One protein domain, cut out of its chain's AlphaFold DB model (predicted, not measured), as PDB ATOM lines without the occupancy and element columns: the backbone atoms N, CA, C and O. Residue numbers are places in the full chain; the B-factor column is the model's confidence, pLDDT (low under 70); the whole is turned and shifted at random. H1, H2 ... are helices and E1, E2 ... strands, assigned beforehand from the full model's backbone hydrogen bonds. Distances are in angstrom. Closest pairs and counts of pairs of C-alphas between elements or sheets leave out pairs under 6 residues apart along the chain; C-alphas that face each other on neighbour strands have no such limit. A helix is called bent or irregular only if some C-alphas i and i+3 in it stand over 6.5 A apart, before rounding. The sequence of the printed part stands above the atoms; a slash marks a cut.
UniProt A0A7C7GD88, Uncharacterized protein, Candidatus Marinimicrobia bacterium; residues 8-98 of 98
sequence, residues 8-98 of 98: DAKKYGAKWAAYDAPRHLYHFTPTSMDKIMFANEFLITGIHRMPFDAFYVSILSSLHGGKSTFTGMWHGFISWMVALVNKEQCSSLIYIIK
ATOM      1  N   ASP A   8     109.360 143.600 134.232       77.31
ATOM      2  CA  ASP A   8     110.732 144.097 134.321       77.31
ATOM      3  C   ASP A   8     111.662 143.403 133.316       77.31
ATOM      4  O   ASP A   8     112.438 144.097 132.656       77.31
ATOM      5  N   ALA A   9     111.514 142.095 133.083       79.31
ATOM      6  CA  ALA A   9     112.274 141.387 132.053       79.31
ATOM      7  C   ALA A   9     112.008 141.961 130.652       79.31
ATOM      8  O   ALA A   9     112.946 142.298 129.926       79.31
ATOM      9  N   LYS A  10     110.736 142.195 130.294       83.38
ATOM     10  CA  LYS A  10     110.360 142.836 129.015       83.38
ATOM     11  C   LYS A  10     110.918 144.249 128.872       83.38
ATOM     12  O   LYS A  10     111.230 144.686 127.768       83.38
ATOM     13  N   LYS A  11     111.033 144.978 129.984       81.94
ATOM     14  CA  LYS A  11     111.495 146.367 129.996       81.94
ATOM     15  C   LYS A  11     113.010 146.501 129.888       81.94
ATOM     16  O   LYS A  11     113.489 147.403 129.201       81.94
ATOM     17  N   TYR A  12     113.755 145.663 130.600       79.12
ATOM     18  CA  TYR A  12     115.217 145.731 130.640       79.12
ATOM     19  C   TYR A  12     115.884 144.853 129.576       79.12
ATOM     20  O   TYR A  12     117.020 145.137 129.191       79.12
ATOM     21  N   GLY A  13     115.182 143.848 129.047       82.69
ATOM     22  CA  GLY A  13     115.653 142.998 127.958       82.69
ATOM     23  C   GLY A  13     117.012 142.374 128.271       82.69
ATOM     24  O   GLY A  13     117.207 141.794 129.333       82.69
ATOM     25  N   ALA A  14     117.982 142.554 127.373       80.31
ATOM     26  CA  ALA A  14     119.347 142.048 127.551       80.31
ATOM     27  C   ALA A  14     120.087 142.626 128.775       80.31
ATOM     28  O   ALA A  14     121.104 142.079 129.180       80.31
ATOM     29  N   LYS A  15     119.600 143.728 129.359       77.94
ATOM     30  CA  LYS A  15     120.174 144.358 130.562       77.94
ATOM     31  C   LYS A  15     119.443 143.959 131.846       77.94
ATOM     32  O   LYS A  15     119.630 144.598 132.880       77.94
ATOM     33  N   TRP A  16     118.542 142.980 131.775       79.81
ATOM     34  CA  TRP A  16     117.824 142.494 132.944       79.81
ATOM     35  C   TRP A  16     118.779 141.714 133.845       79.81
ATOM     36  O   TRP A  16     119.305 140.675 133.463       79.81
ATOM     37  N   ALA A  17     119.005 142.223 135.052       75.81
ATOM     38  CA  ALA A  17     120.042 141.729 135.950       75.81
ATOM     39  C   ALA A  17     119.824 140.283 136.421       75.81
ATOM     40  O   ALA A  17     120.775 139.621 136.825       75.81
ATOM     41  N   ALA A  18     118.594 139.769 136.347       71.25
ATOM     42  CA  ALA A  18     118.327 138.370 136.655       71.25
ATOM     43  C   ALA A  18     118.878 137.396 135.590       71.25
ATOM     44  O   ALA A  18     118.950 136.202 135.861       71.25
ATOM     45  N   TYR A  19     119.328 137.893 134.428       71.38
ATOM     46  CA  TYR A  19     120.146 137.116 133.493       71.38
ATOM     47  C   TYR A  19     121.627 137.016 133.903       71.38
ATOM     48  O   TYR A  19     122.308 136.113 133.421       71.38
ATOM     49  N   ASP A  20     122.125 137.896 134.784       66.12
ATOM     50  CA  ASP A  20     123.562 138.025 135.096       66.12
ATOM     51  C   ASP A  20     124.013 137.284 136.376       66.12
ATOM     52  O   ASP A  20     125.201 137.007 136.553       66.12
ATOM     53  N   ALA A  21     123.106 136.910 137.287       53.97
ATOM     54  CA  ALA A  21     123.472 136.128 138.479       53.97
ATOM     55  C   ALA A  21     123.759 134.649 138.107       53.97
ATOM     56  O   ALA A  21     123.122 134.096 137.210       53.97
ATOM     57  N   PRO A  22     124.750 133.985 138.733       59.81
ATOM     58  CA  PRO A  22     125.639 133.051 138.048       59.81
ATOM     59  C   PRO A  22     124.919 131.820 137.472       59.81
ATOM     60  O   PRO A  22     124.457 130.953 138.205       59.81
ATOM     61  N   ARG A  23     124.936 131.718 136.134       61.34
ATOM     62  CA  ARG A  23     124.762 130.500 135.314       61.34
ATOM     63  C   ARG A  23     123.512 129.660 135.620       61.34
ATOM     64  O   ARG A  23     123.607 128.459 135.865       61.34
ATOM     65  N   HIS A  24     122.327 130.251 135.497       61.53
ATOM     66  CA  HIS A  24     121.115 129.458 135.278       61.53
ATOM     67  C   HIS A  24     121.127 128.917 133.841       61.53
ATOM     68  O   HIS A  24     120.891 129.660 132.893       61.53
ATOM     69  N   LEU A  25     121.413 127.621 133.669       62.97
ATOM     70  CA  LEU A  25     121.355 126.962 132.352       62.97
ATOM     71  C   LEU A  25     119.952 127.037 131.727       62.97
ATOM     72  O   LEU A  25     119.815 127.017 130.507       62.97
ATOM     73  N   TYR A  26     118.920 127.140 132.567       67.50
ATOM     74  CA  TYR A  26     117.524 127.116 132.158       67.50
ATOM     75  C   TYR A  26     116.732 128.214 132.861       67.50
ATOM     76  O   TYR A  26     116.874 128.431 134.066       67.50
ATOM     77  N   HIS A  27     115.864 128.869 132.095       72.44
ATOM     78  CA  HIS A  27     114.851 129.789 132.592       72.44
ATOM     79  C   HIS A  27     113.482 129.138 132.402       72.44
ATOM     80  O   HIS A  27     113.180 128.629 131.322       72.44
ATOM     81  N   PHE A  28     112.662 129.138 133.451       79.62
ATOM     82  CA  PHE A  28     111.367 128.462 133.454       79.62
ATOM     83  C   PHE A  28     110.239 129.485 133.548       79.62
ATOM     84  O   PHE A  28     110.260 130.358 134.414       79.62
ATOM     85  N   THR A  29     109.243 129.353 132.673       82.44
ATOM     86  CA  THR A  29     107.961 130.056 132.801       82.44
ATOM     87  C   THR A  29     107.019 129.271 133.712       82.44
ATOM     88  O   THR A  29     107.227 128.065 133.908       82.44
ATOM     89  N   PRO A  30     105.940 129.894 134.219       81.00
ATOM     90  CA  PRO A  30     104.874 129.171 134.907       81.00
ATOM     91  C   PRO A  30     104.354 127.973 134.108       81.00
ATOM     92  O   PRO A  30     104.229 126.883 134.658       81.00
ATOM     93  N   THR A  31     104.154 128.136 132.798       84.69
ATOM     94  CA  THR A  31     103.686 127.060 131.914       84.69
ATOM     95  C   THR A  31     104.699 125.925 131.773       84.69
ATOM     96  O   THR A  31     104.319 124.756 131.764       84.69
ATOM     97  N   SER A  32     105.991 126.238 131.646       84.94
ATOM     98  CA  SER A  32     107.033 125.207 131.573       84.94
ATOM     99  C   SER A  32     107.154 124.448 132.891       84.94
ATOM    100  O   SER A  32     107.326 123.233 132.877       84.94
ATOM    101  N   MET A  33     107.017 125.147 134.022       86.25
ATOM    102  CA  MET A  33     107.041 124.528 135.344       86.25
ATOM    103  C   MET A  33     105.859 123.575 135.538       86.25
ATOM    104  O   MET A  33     106.058 122.450 135.985       86.25
ATOM    105  N   ASP A  34     104.657 123.987 135.131       86.00
ATOM    106  CA  ASP A  34     103.448 123.157 135.179       86.00
ATOM    107  C   ASP A  34     103.611 121.856 134.378       86.00
ATOM    108  O   ASP A  34     103.439 120.760 134.910       86.00
ATOM    109  N   LYS A  35     104.080 121.962 133.129       88.50
ATOM    110  CA  LYS A  35     104.324 120.798 132.261       88.50
ATOM    111  C   LYS A  35     105.364 119.835 132.828       88.50
ATOM    112  O   LYS A  35     105.170 118.625 132.751       88.50
ATOM    113  N   ILE A  36     106.472 120.355 133.363       90.50
ATOM    114  CA  ILE A  36     107.545 119.524 133.926       90.50
ATOM    115  C   ILE A  36     107.053 118.796 135.175       90.50
ATOM    116  O   ILE A  36     107.316 117.604 135.311       90.50
ATOM    117  N   MET A  37     106.331 119.482 136.063       90.62
ATOM    118  CA  MET A  37     105.820 118.857 137.285       90.62
ATOM    119  C   MET A  37     104.790 117.779 136.969       90.62
ATOM    120  O   MET A  37     104.942 116.653 137.440       90.62
ATOM    121  N   PHE A  38     103.844 118.067 136.073       89.00
ATOM    122  CA  PHE A  38     102.856 117.084 135.633       89.00
ATOM    123  C   PHE A  38     103.503 115.842 135.004       89.00
ATOM    124  O   PHE A  38     103.121 114.717 135.315       89.00
ATOM    125  N   ALA A  39     104.522 116.026 134.157       91.88
ATOM    126  CA  ALA A  39     105.244 114.917 133.528       91.88
ATOM    127  C   ALA A  39     106.014 114.029 134.523       91.88
ATOM    128  O   ALA A  39     106.363 112.904 134.176       91.88
ATOM    129  N   ASN A  40     106.286 114.525 135.733       91.62
ATOM    130  CA  ASN A  40     106.975 113.797 136.799       91.62
ATOM    131  C   ASN A  40     106.028 113.420 137.954       91.62
ATOM    132  O   ASN A  40     106.499 113.174 139.058       91.62
ATOM    133  N   GLU A  41     104.712 113.392 137.711       92.06
ATOM    134  CA  GLU A  41     103.681 113.013 138.693       92.06
ATOM    135  C   GLU A  41     103.603 113.923 139.934       92.06
ATOM    136  O   GLU A  41     103.038 113.547 140.960       92.06
ATOM    137  N   PHE A  42     104.113 115.151 139.829       91.06
ATOM    138  CA  PHE A  42     104.014 116.171 140.868       91.06
ATOM    139  C   PHE A  42     102.896 117.172 140.571       91.06
ATOM    140  O   PHE A  42     102.636 117.524 139.417       91.06
ATOM    141  N   LEU A  43     102.272 117.702 141.625       86.50
ATOM    142  CA  LEU A  43     101.243 118.738 141.520       86.50
ATOM    143  C   LEU A  43     101.721 120.054 142.136       86.50
ATOM    144  O   LEU A  43     102.202 120.102 143.269       86.50
ATOM    145  N   ILE A  44     101.536 121.157 141.409       87.44
ATOM    146  CA  ILE A  44     101.778 122.504 141.935       87.44
ATOM    147  C   ILE A  44     100.580 122.899 142.805       87.44
ATOM    148  O   ILE A  44      99.502 123.215 142.305       87.44
ATOM    149  N   THR A  45     100.760 122.899 144.123       87.00
ATOM    150  CA  THR A  45      99.693 123.196 145.094       87.00
ATOM    151  C   THR A  45      99.578 124.680 145.428       87.00
ATOM    152  O   THR A  45      98.615 125.098 146.068       87.00
ATOM    153  N   GLY A  46     100.560 125.495 145.039       84.06
ATOM    154  CA  GLY A  46     100.537 126.928 145.306       84.06
ATOM    155  C   GLY A  46     101.604 127.701 144.545       84.06
ATOM    156  O   GLY A  46     102.707 127.211 144.317       84.06
ATOM    157  N   ILE A  47     101.265 128.939 144.182       85.00
ATOM    158  CA  ILE A  47     102.177 129.892 143.548       85.00
ATOM    159  C   ILE A  47     102.130 131.204 144.335       85.00
ATOM    160  O   ILE A  47     101.075 131.841 144.450       85.00
ATOM    161  N   HIS A  48     103.280 131.625 144.856       83.88
ATOM    162  CA  HIS A  48     103.432 132.857 145.629       83.88
ATOM    163  C   HIS A  48     104.366 133.847 144.932       83.88
ATOM    164  O   HIS A  48     105.361 133.480 144.309       83.88
ATOM    165  N   ARG A  49     104.031 135.134 145.053       81.50
ATOM    166  CA  ARG A  49     104.807 136.251 144.498       81.50
ATOM    167  C   ARG A  49     105.931 136.650 145.447       81.50
ATOM    168  O   ARG A  49     105.715 136.654 146.658       81.50
ATOM    169  N   MET A  50     107.054 137.112 144.899       82.19
ATOM    170  CA  MET A  50     108.105 137.791 145.666       82.19
ATOM    171  C   MET A  50     108.099 139.296 145.355       82.19
ATOM    172  O   MET A  50     108.747 139.736 144.408       82.19
ATOM    173  N   PRO A  51     107.350 140.115 146.118       73.75
ATOM    174  CA  PRO A  51     107.127 141.518 145.766       73.75
ATOM    175  C   PRO A  51     108.399 142.370 145.814       73.75
ATOM    176  O   PRO A  51     108.563 143.252 144.978       73.75
ATOM    177  N   PHE A  52     109.313 142.096 146.750       79.44
ATOM    178  CA  PHE A  52     110.562 142.853 146.895       79.44
ATOM    179  C   PHE A  52     111.574 142.577 145.780       79.44
ATOM    180  O   PHE A  52     112.413 143.429 145.488       79.44
ATOM    181  N   ASP A  53     111.457 141.429 145.117       80.44
ATOM    182  CA  ASP A  53     112.395 141.031 144.074       80.44
ATOM    183  C   ASP A  53     112.260 141.918 142.828       80.44
ATOM    184  O   ASP A  53     113.254 142.360 142.262       80.44
ATOM    185  N   ALA A  54     111.034 142.336 142.492       82.12
ATOM    186  CA  ALA A  54     110.786 143.287 141.407       82.12
ATOM    187  C   ALA A  54     111.511 144.633 141.613       82.12
ATOM    188  O   ALA A  54     111.961 145.248 140.644       82.12
ATOM    189  N   PHE A  55     111.655 145.091 142.862       85.25
ATOM    190  CA  PHE A  55     112.406 146.306 143.191       85.25
ATOM    191  C   PHE A  55     113.911 146.072 143.106       85.25
ATOM    192  O   PHE A  55     114.610 146.859 142.468       85.25
ATOM    193  N   TYR A  56     114.397 144.988 143.713       84.50
ATOM    194  CA  TYR A  56     115.815 144.638 143.721       84.50
ATOM    195  C   TYR A  56     116.357 144.452 142.296       84.50
ATOM    196  O   TYR A  56     117.310 145.128 141.897       84.50
ATOM    197  N   VAL A  57     115.681 143.632 141.488       84.00
ATOM    198  CA  VAL A  57     116.061 143.353 140.100       84.00
ATOM    199  C   VAL A  57     115.947 144.605 139.230       84.00
ATOM    200  O   VAL A  57     116.832 144.863 138.414       84.00
ATOM    201  N   SER A  58     114.921 145.444 139.420       84.25
ATOM    202  CA  SER A  58     114.779 146.691 138.651       84.25
ATOM    203  C   SER A  58     115.856 147.726 138.977       84.25
ATOM    204  O   SER A  58     116.340 148.403 138.071       84.25
ATOM    205  N   ILE A  59     116.248 147.862 140.246       87.62
ATOM    206  CA  ILE A  59     117.354 148.738 140.661       87.62
ATOM    207  C   ILE A  59     118.658 148.258 140.038       87.62
ATOM    208  O   ILE A  59     119.343 149.040 139.379       87.62
ATOM    209  N   LEU A  60     118.957 146.968 140.180       85.75
ATOM    210  CA  LEU A  60     120.183 146.384 139.658       85.75
ATOM    211  C   LEU A  60     120.243 146.484 138.122       85.75
ATOM    212  O   LEU A  60     121.260 146.899 137.576       85.75
ATOM    213  N   SER A  61     119.143 146.208 137.417       83.00
ATOM    214  CA  SER A  61     119.051 146.342 135.949       83.00
ATOM    215  C   SER A  61     119.200 147.795 135.483       83.00
ATOM    216  O   SER A  61     119.824 148.079 134.460       83.00
ATOM    217  N   SER A  62     118.643 148.747 136.238       86.00
ATOM    218  CA  SER A  62     118.785 150.178 135.958       86.00
ATOM    219  C   SER A  62     120.238 150.641 136.099       86.00
ATOM    220  O   SER A  62     120.735 151.348 135.221       86.00
ATOM    221  N   LEU A  63     120.938 150.186 137.142       85.69
ATOM    222  CA  LEU A  63     122.354 150.485 137.367       85.69
ATOM    223  C   LEU A  63     123.253 149.864 136.285       85.69
ATOM    224  O   LEU A  63     124.090 150.570 135.730       85.69
ATOM    225  N   HIS A  64     123.018 148.604 135.893       81.25
ATOM    226  CA  HIS A  64     123.704 147.977 134.748       81.25
ATOM    227  C   HIS A  64     123.470 148.738 133.435       81.25
ATOM    228  O   HIS A  64     124.336 148.804 132.565       81.25
ATOM    229  N   GLY A  65     122.299 149.356 133.285       77.88
ATOM    230  CA  GLY A  65     121.975 150.220 132.156       77.88
ATOM    231  C   GLY A  65     122.583 151.624 132.201       77.88
ATOM    232  O   GLY A  65     122.307 152.389 131.274       77.88
ATOM    233  N   GLY A  66     123.363 151.969 133.231       82.12
ATOM    234  CA  GLY A  66     123.958 153.297 133.426       82.12
ATOM    235  C   GLY A  66     122.976 154.355 133.943       82.12
ATOM    236  O   GLY A  66     123.224 155.549 133.795       82.12
ATOM    237  N   LYS A  67     121.832 153.943 134.504       84.88
ATOM    238  CA  LYS A  67     120.785 154.835 135.031       84.88
ATOM    239  C   LYS A  67     120.797 154.867 136.562       84.88
ATOM    240  O   LYS A  67     121.394 154.023 137.217       84.88
ATOM    241  N   SER A  68     120.093 155.842 137.139       86.94
ATOM    242  CA  SER A  68     119.990 156.021 138.594       86.94
ATOM    243  C   SER A  68     119.161 154.925 139.280       86.94
ATOM    244  O   SER A  68     118.203 154.387 138.713       86.94
ATOM    245  N   THR A  69     119.476 154.665 140.551       86.00
ATOM    246  CA  THR A  69     118.680 153.859 141.490       86.00
ATOM    247  C   THR A  69     117.218 154.308 141.555       86.00
ATOM    248  O   THR A  69     116.322 153.470 141.633       86.00
ATOM    249  N   PHE A  70     116.948 155.617 141.457       87.00
ATOM    250  CA  PHE A  70     115.584 156.158 141.508       87.00
ATOM    251  C   PHE A  70     114.727 155.673 140.330       87.00
ATOM    252  O   PHE A  70     113.571 155.291 140.500       87.00
ATOM    253  N   THR A  71     115.318 155.608 139.133       85.50
ATOM    254  CA  THR A  71     114.653 155.073 137.939       85.50
ATOM    255  C   THR A  71     114.325 153.591 138.104       85.50
ATOM    256  O   THR A  71     113.228 153.155 137.757       85.50
ATOM    257  N   GLY A  72     115.251 152.823 138.682       86.38
ATOM    258  CA  GLY A  72     115.033 151.414 138.995       86.38
ATOM    259  C   GLY A  72     113.922 151.199 140.020       86.38
ATOM    260  O   GLY A  72     113.068 150.341 139.819       86.38
ATOM    261  N   MET A  73     113.864 152.028 141.064       89.00
ATOM    262  CA  MET A  73     112.804 151.979 142.075       89.00
ATOM    263  C   MET A  73     111.424 152.302 141.484       89.00
ATOM    264  O   MET A  73     110.465 151.580 141.752       89.00
ATOM    265  N   TRP A  74     111.328 153.315 140.615       87.25
ATOM    266  CA  TRP A  74     110.087 153.642 139.901       87.25
ATOM    267  C   TRP A  74     109.601 152.480 139.027       87.25
ATOM    268  O   TRP A  74     108.421 152.134 139.011       87.25
ATOM    269  N   HIS A  75     110.517 151.826 138.315       85.94
ATOM    270  CA  HIS A  75     110.182 150.671 137.486       85.94
ATOM    271  C   HIS A  75     109.805 149.437 138.311       85.94
ATOM    272  O   HIS A  75     108.860 148.743 137.939       85.94
ATOM    273  N   GLY A  76     110.482 149.206 139.437       86.06
ATOM    274  CA  GLY A  76     110.126 148.159 140.390       86.06
ATOM    275  C   GLY A  76     108.720 148.358 140.950       86.06
ATOM    276  O   GLY A  76     107.945 147.407 141.000       86.06
ATOM    277  N   PHE A  77     108.342 149.603 141.258       87.31
ATOM    278  CA  PHE A  77     106.993 149.942 141.713       87.31
ATOM    279  C   PHE A  77     105.921 149.644 140.655       87.31
ATOM    280  O   PHE A  77     104.908 149.018 140.963       87.31
ATOM    281  N   ILE A  78     106.161 150.023 139.394       85.62
ATOM    282  CA  ILE A  78     105.254 149.692 138.282       85.62
ATOM    283  C   ILE A  78     105.134 148.170 138.127       85.62
ATOM    284  O   ILE A  78     104.025 147.648 138.043       85.62
ATOM    285  N   SER A  79     106.260 147.450 138.128       82.69
ATOM    286  CA  SER A  79     106.269 145.990 138.009       82.69
ATOM    287  C   SER A  79     105.539 145.316 139.172       82.69
ATOM    288  O   SER A  79     104.843 144.325 138.964       82.69
ATOM    289  N   TRP A  80     105.655 145.857 140.386       86.56
ATOM    290  CA  TRP A  80     104.923 145.377 141.553       86.56
ATOM    291  C   TRP A  80     103.414 145.605 141.412       86.56
ATOM    292  O   TRP A  80     102.647 144.669 141.624       86.56
ATOM    293  N   MET A  81     102.981 146.792 140.971       84.56
ATOM    294  CA  MET A  81     101.563 147.086 140.718       84.56
ATOM    295  C   MET A  81     100.957 146.166 139.652       84.56
ATOM    296  O   MET A  81      99.851 145.659 139.828       84.56
ATOM    297  N   VAL A  82     101.689 145.880 138.573       81.00
ATOM    298  CA  VAL A  82     101.242 144.922 137.548       81.00
ATOM    299  C   VAL A  82     101.182 143.502 138.117       81.00
ATOM    300  O   VAL A  82     100.190 142.800 137.917       81.00
ATOM    301  N   ALA A  83     102.186 143.103 138.902       81.94
ATOM    302  CA  ALA A  83     102.206 141.808 139.579       81.94
ATOM    303  C   ALA A  83     101.090 141.654 140.631       81.94
ATOM    304  O   ALA A  83     100.725 140.525 140.980       81.94
ATOM    305  N   LEU A  84     100.531 142.760 141.149       79.81
ATOM    306  CA  LEU A  84      99.362 142.735 142.033       79.81
ATOM    307  C   LEU A  84      98.111 142.232 141.307       79.81
ATOM    308  O   LEU A  84      97.386 141.416 141.882       79.81
ATOM    309  N   VAL A  85      97.916 142.662 140.056       81.12
ATOM    310  CA  VAL A  85      96.785 142.284 139.193       81.12
ATOM    311  C   VAL A  85      97.010 140.919 138.542       81.12
ATOM    312  O   VAL A  85      96.110 140.085 138.546       81.12
ATOM    313  N   ASN A  86      98.215 140.659 138.028       78.81
ATOM    314  CA  ASN A  86      98.575 139.382 137.416       78.81
ATOM    315  C   ASN A  86      99.818 138.790 138.088       78.81
ATOM    316  O   ASN A  86     100.941 139.239 137.862       78.81
ATOM    317  N   LYS A  87      99.616 137.739 138.892       75.12
ATOM    318  CA  LYS A  87     100.692 137.098 139.659       75.12
ATOM    319  C   LYS A  87     101.801 136.558 138.761       75.12
ATOM    320  O   LYS A  87     102.958 136.632 139.155       75.12
ATOM    321  N   GLU A  88     101.471 136.093 137.561       75.19
ATOM    322  CA  GLU A  88     102.425 135.517 136.611       75.19
ATOM    323  C   GLU A  88     103.357 136.552 135.979       75.19
ATOM    324  O   GLU A  88     104.340 136.177 135.362       75.19
ATOM    325  N   GLN A  89     103.104 137.853 136.152       76.50
ATOM    326  CA  GLN A  89     104.015 138.908 135.687       76.50
ATOM    327  C   GLN A  89     105.032 139.350 136.744       76.50
ATOM    328  O   GLN A  89     105.766 140.318 136.536       76.50
ATOM    329  N   CYS A  90     105.087 138.663 137.887       80.94
ATOM    330  CA  CYS A  90     106.085 138.935 138.912       80.94
ATOM    331  C   CYS A  90     107.485 138.522 138.433       80.94
ATOM    332  O   CYS A  90     107.628 137.482 137.790       80.94
ATOM    333  N   SER A  91     108.496 139.325 138.785       74.31
ATOM    334  CA  SER A  91     109.914 139.090 138.458       74.31
ATOM    335  C   SER A  91     110.393 137.711 138.919       74.31
ATOM    336  O   SER A  91     111.085 137.010 138.185       74.31
ATOM    337  N   SER A  92     109.908 137.265 140.083       80.00
ATOM    338  CA  SER A  92     110.125 135.906 140.557       80.00
ATOM    339  C   SER A  92     108.908 135.313 141.253       80.00
ATOM    340  O   SER A  92     108.151 135.987 141.961       80.00
ATOM    341  N   LEU A  93     108.775 133.998 141.083       84.00
ATOM    342  CA  LEU A  93     107.712 133.177 141.653       84.00
ATOM    343  C   LEU A  93     108.277 132.050 142.519       84.00
ATOM    344  O   LEU A  93     109.323 131.465 142.208       84.00
ATOM    345  N   ILE A  94     107.553 131.757 143.598       84.00
ATOM    346  CA  ILE A  94     107.748 130.600 144.473       84.00
ATOM    347  C   ILE A  94     106.664 129.580 144.129       84.00
ATOM    348  O   ILE A  94     105.480 129.917 144.162       84.00
ATOM    349  N   TYR A  95     107.071 128.348 143.839       85.25
ATOM    350  CA  TYR A  95     106.175 127.223 143.574       85.25
ATOM    351  C   TYR A  95     106.211 126.265 144.765       85.25
ATOM    352  O   TYR A  95     107.292 125.917 145.238       85.25
ATOM    353  N   ILE A  96     105.040 125.847 145.242       85.56
ATOM    354  CA  ILE A  96     104.882 124.779 146.234       85.56
ATOM    355  C   ILE A  96     104.426 123.534 145.479       85.56
ATOM    356  O   ILE A  96     103.447 123.595 144.736       85.56
ATOM    357  N   ILE A  97     105.159 122.437 145.650       87.31
ATOM    358  CA  ILE A  97     105.014 121.200 144.879       87.31
ATOM    359  C   ILE A  97     104.769 120.058 145.867       87.31
ATOM    360  O   ILE A  97     105.419 120.019 146.917       87.31
ATOM    361  N   LYS A  98     103.830 119.165 145.550       77.62
ATOM    362  CA  LYS A  98     103.489 117.980 146.343       77.62
ATOM    363  C   LYS A  98     103.449 116.733 145.475       77.62
ATOM    364  O   LYS A  98     103.039 116.863 144.300       77.62
TER     365      LYS A  98
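This is residues 8 to 98 of the 98 residues of an uncharacterized protein of Candidatus Marinimicrobia bacterium (UniProt A0A7C7GD88). Look for an elongated body with two ends: at one, a ribbon of two antiparallel strands, E1 and E2, has H2 over one face; at the other, H3 and H4 fold into a helical hairpin, with the short H1 packed on it. The loop of residues 16 to 29 joins H1 to H2, and its residues 21 to 26 stick out. The printed part has 91 residues, with four named helices and two named strands in the order H1, H2, E1, H3, H4, E2, and its class is mostly helix. It is only just compact, close to loose, with a radius of gyration of the C-alphas of 14.4 A, and it spans 46 by 29 by 16 A.

Begin at C-alpha 44, at (101.778, 122.504, 141.935), where E1, residues 44 to 49, starts a run of 14.3 A. Its partner E2, residues 93 to 97, is 12.7 A long and ends at C-alpha 97, at (105.014, 121.200, 144.879). H2 is residues 30 to 39, 14.3 A. H3 is residues 51 to 64, 20.9 A. Find C-alpha 69 at (118.680, 153.859, 141.490); from there H4, residues 69 to 85, runs 24.9 A. H1, residues 8 to 15, is 10.2 A long and irregular: C-alphas 11 and 14 are 9.3 A apart.

In the sheet, E1 and E2 are antiparallel at 160 degrees; look at N 45 and O 96, 2.8 A apart, and N 94 and O 48, 2.9 A apart, both within hydrogen-bond range. The closest C-alphas of H2 and E1, those of Asp 34 and Ile 44, are 7.0 A apart. H2 is apart from H1, H3 and H4. H3 and H4 form a helical hairpin and touch, closest at the C-alphas of Ile 59 and Gly 72, 3.9 A; they run opposite ways at a steep tilt of 35.3 degrees, only just past shallow. H1 touches H3, closest at the C-alphas of Lys 15 and Ser 61, 5.8 A; they run the same way at a shallow tilt of 33 degrees, only just short of steep. H4, with residues 75 to 79 alone, only just touches H1, with 3 pairs of C-alphas within 8 A; the closest are those of Asp 8 and Ser 79, 6.1 A. In H2 every O i to N i+4 pair is within hydrogen-bond range; in H1 2 of 4 are, in H3 9 of 10, in H4 12 of 13.

The C-alphas farthest apart, those of Glu 41 and Ser 68, are 46.0 A apart, and the outline is only just elongated. The printed part has no cut and ends at residue 98, the chain's last. The link from H1 to H2 is long, with 14 residues. Mean pLDDT of the printed part is 81.5; residues 20 to 26 are under 70.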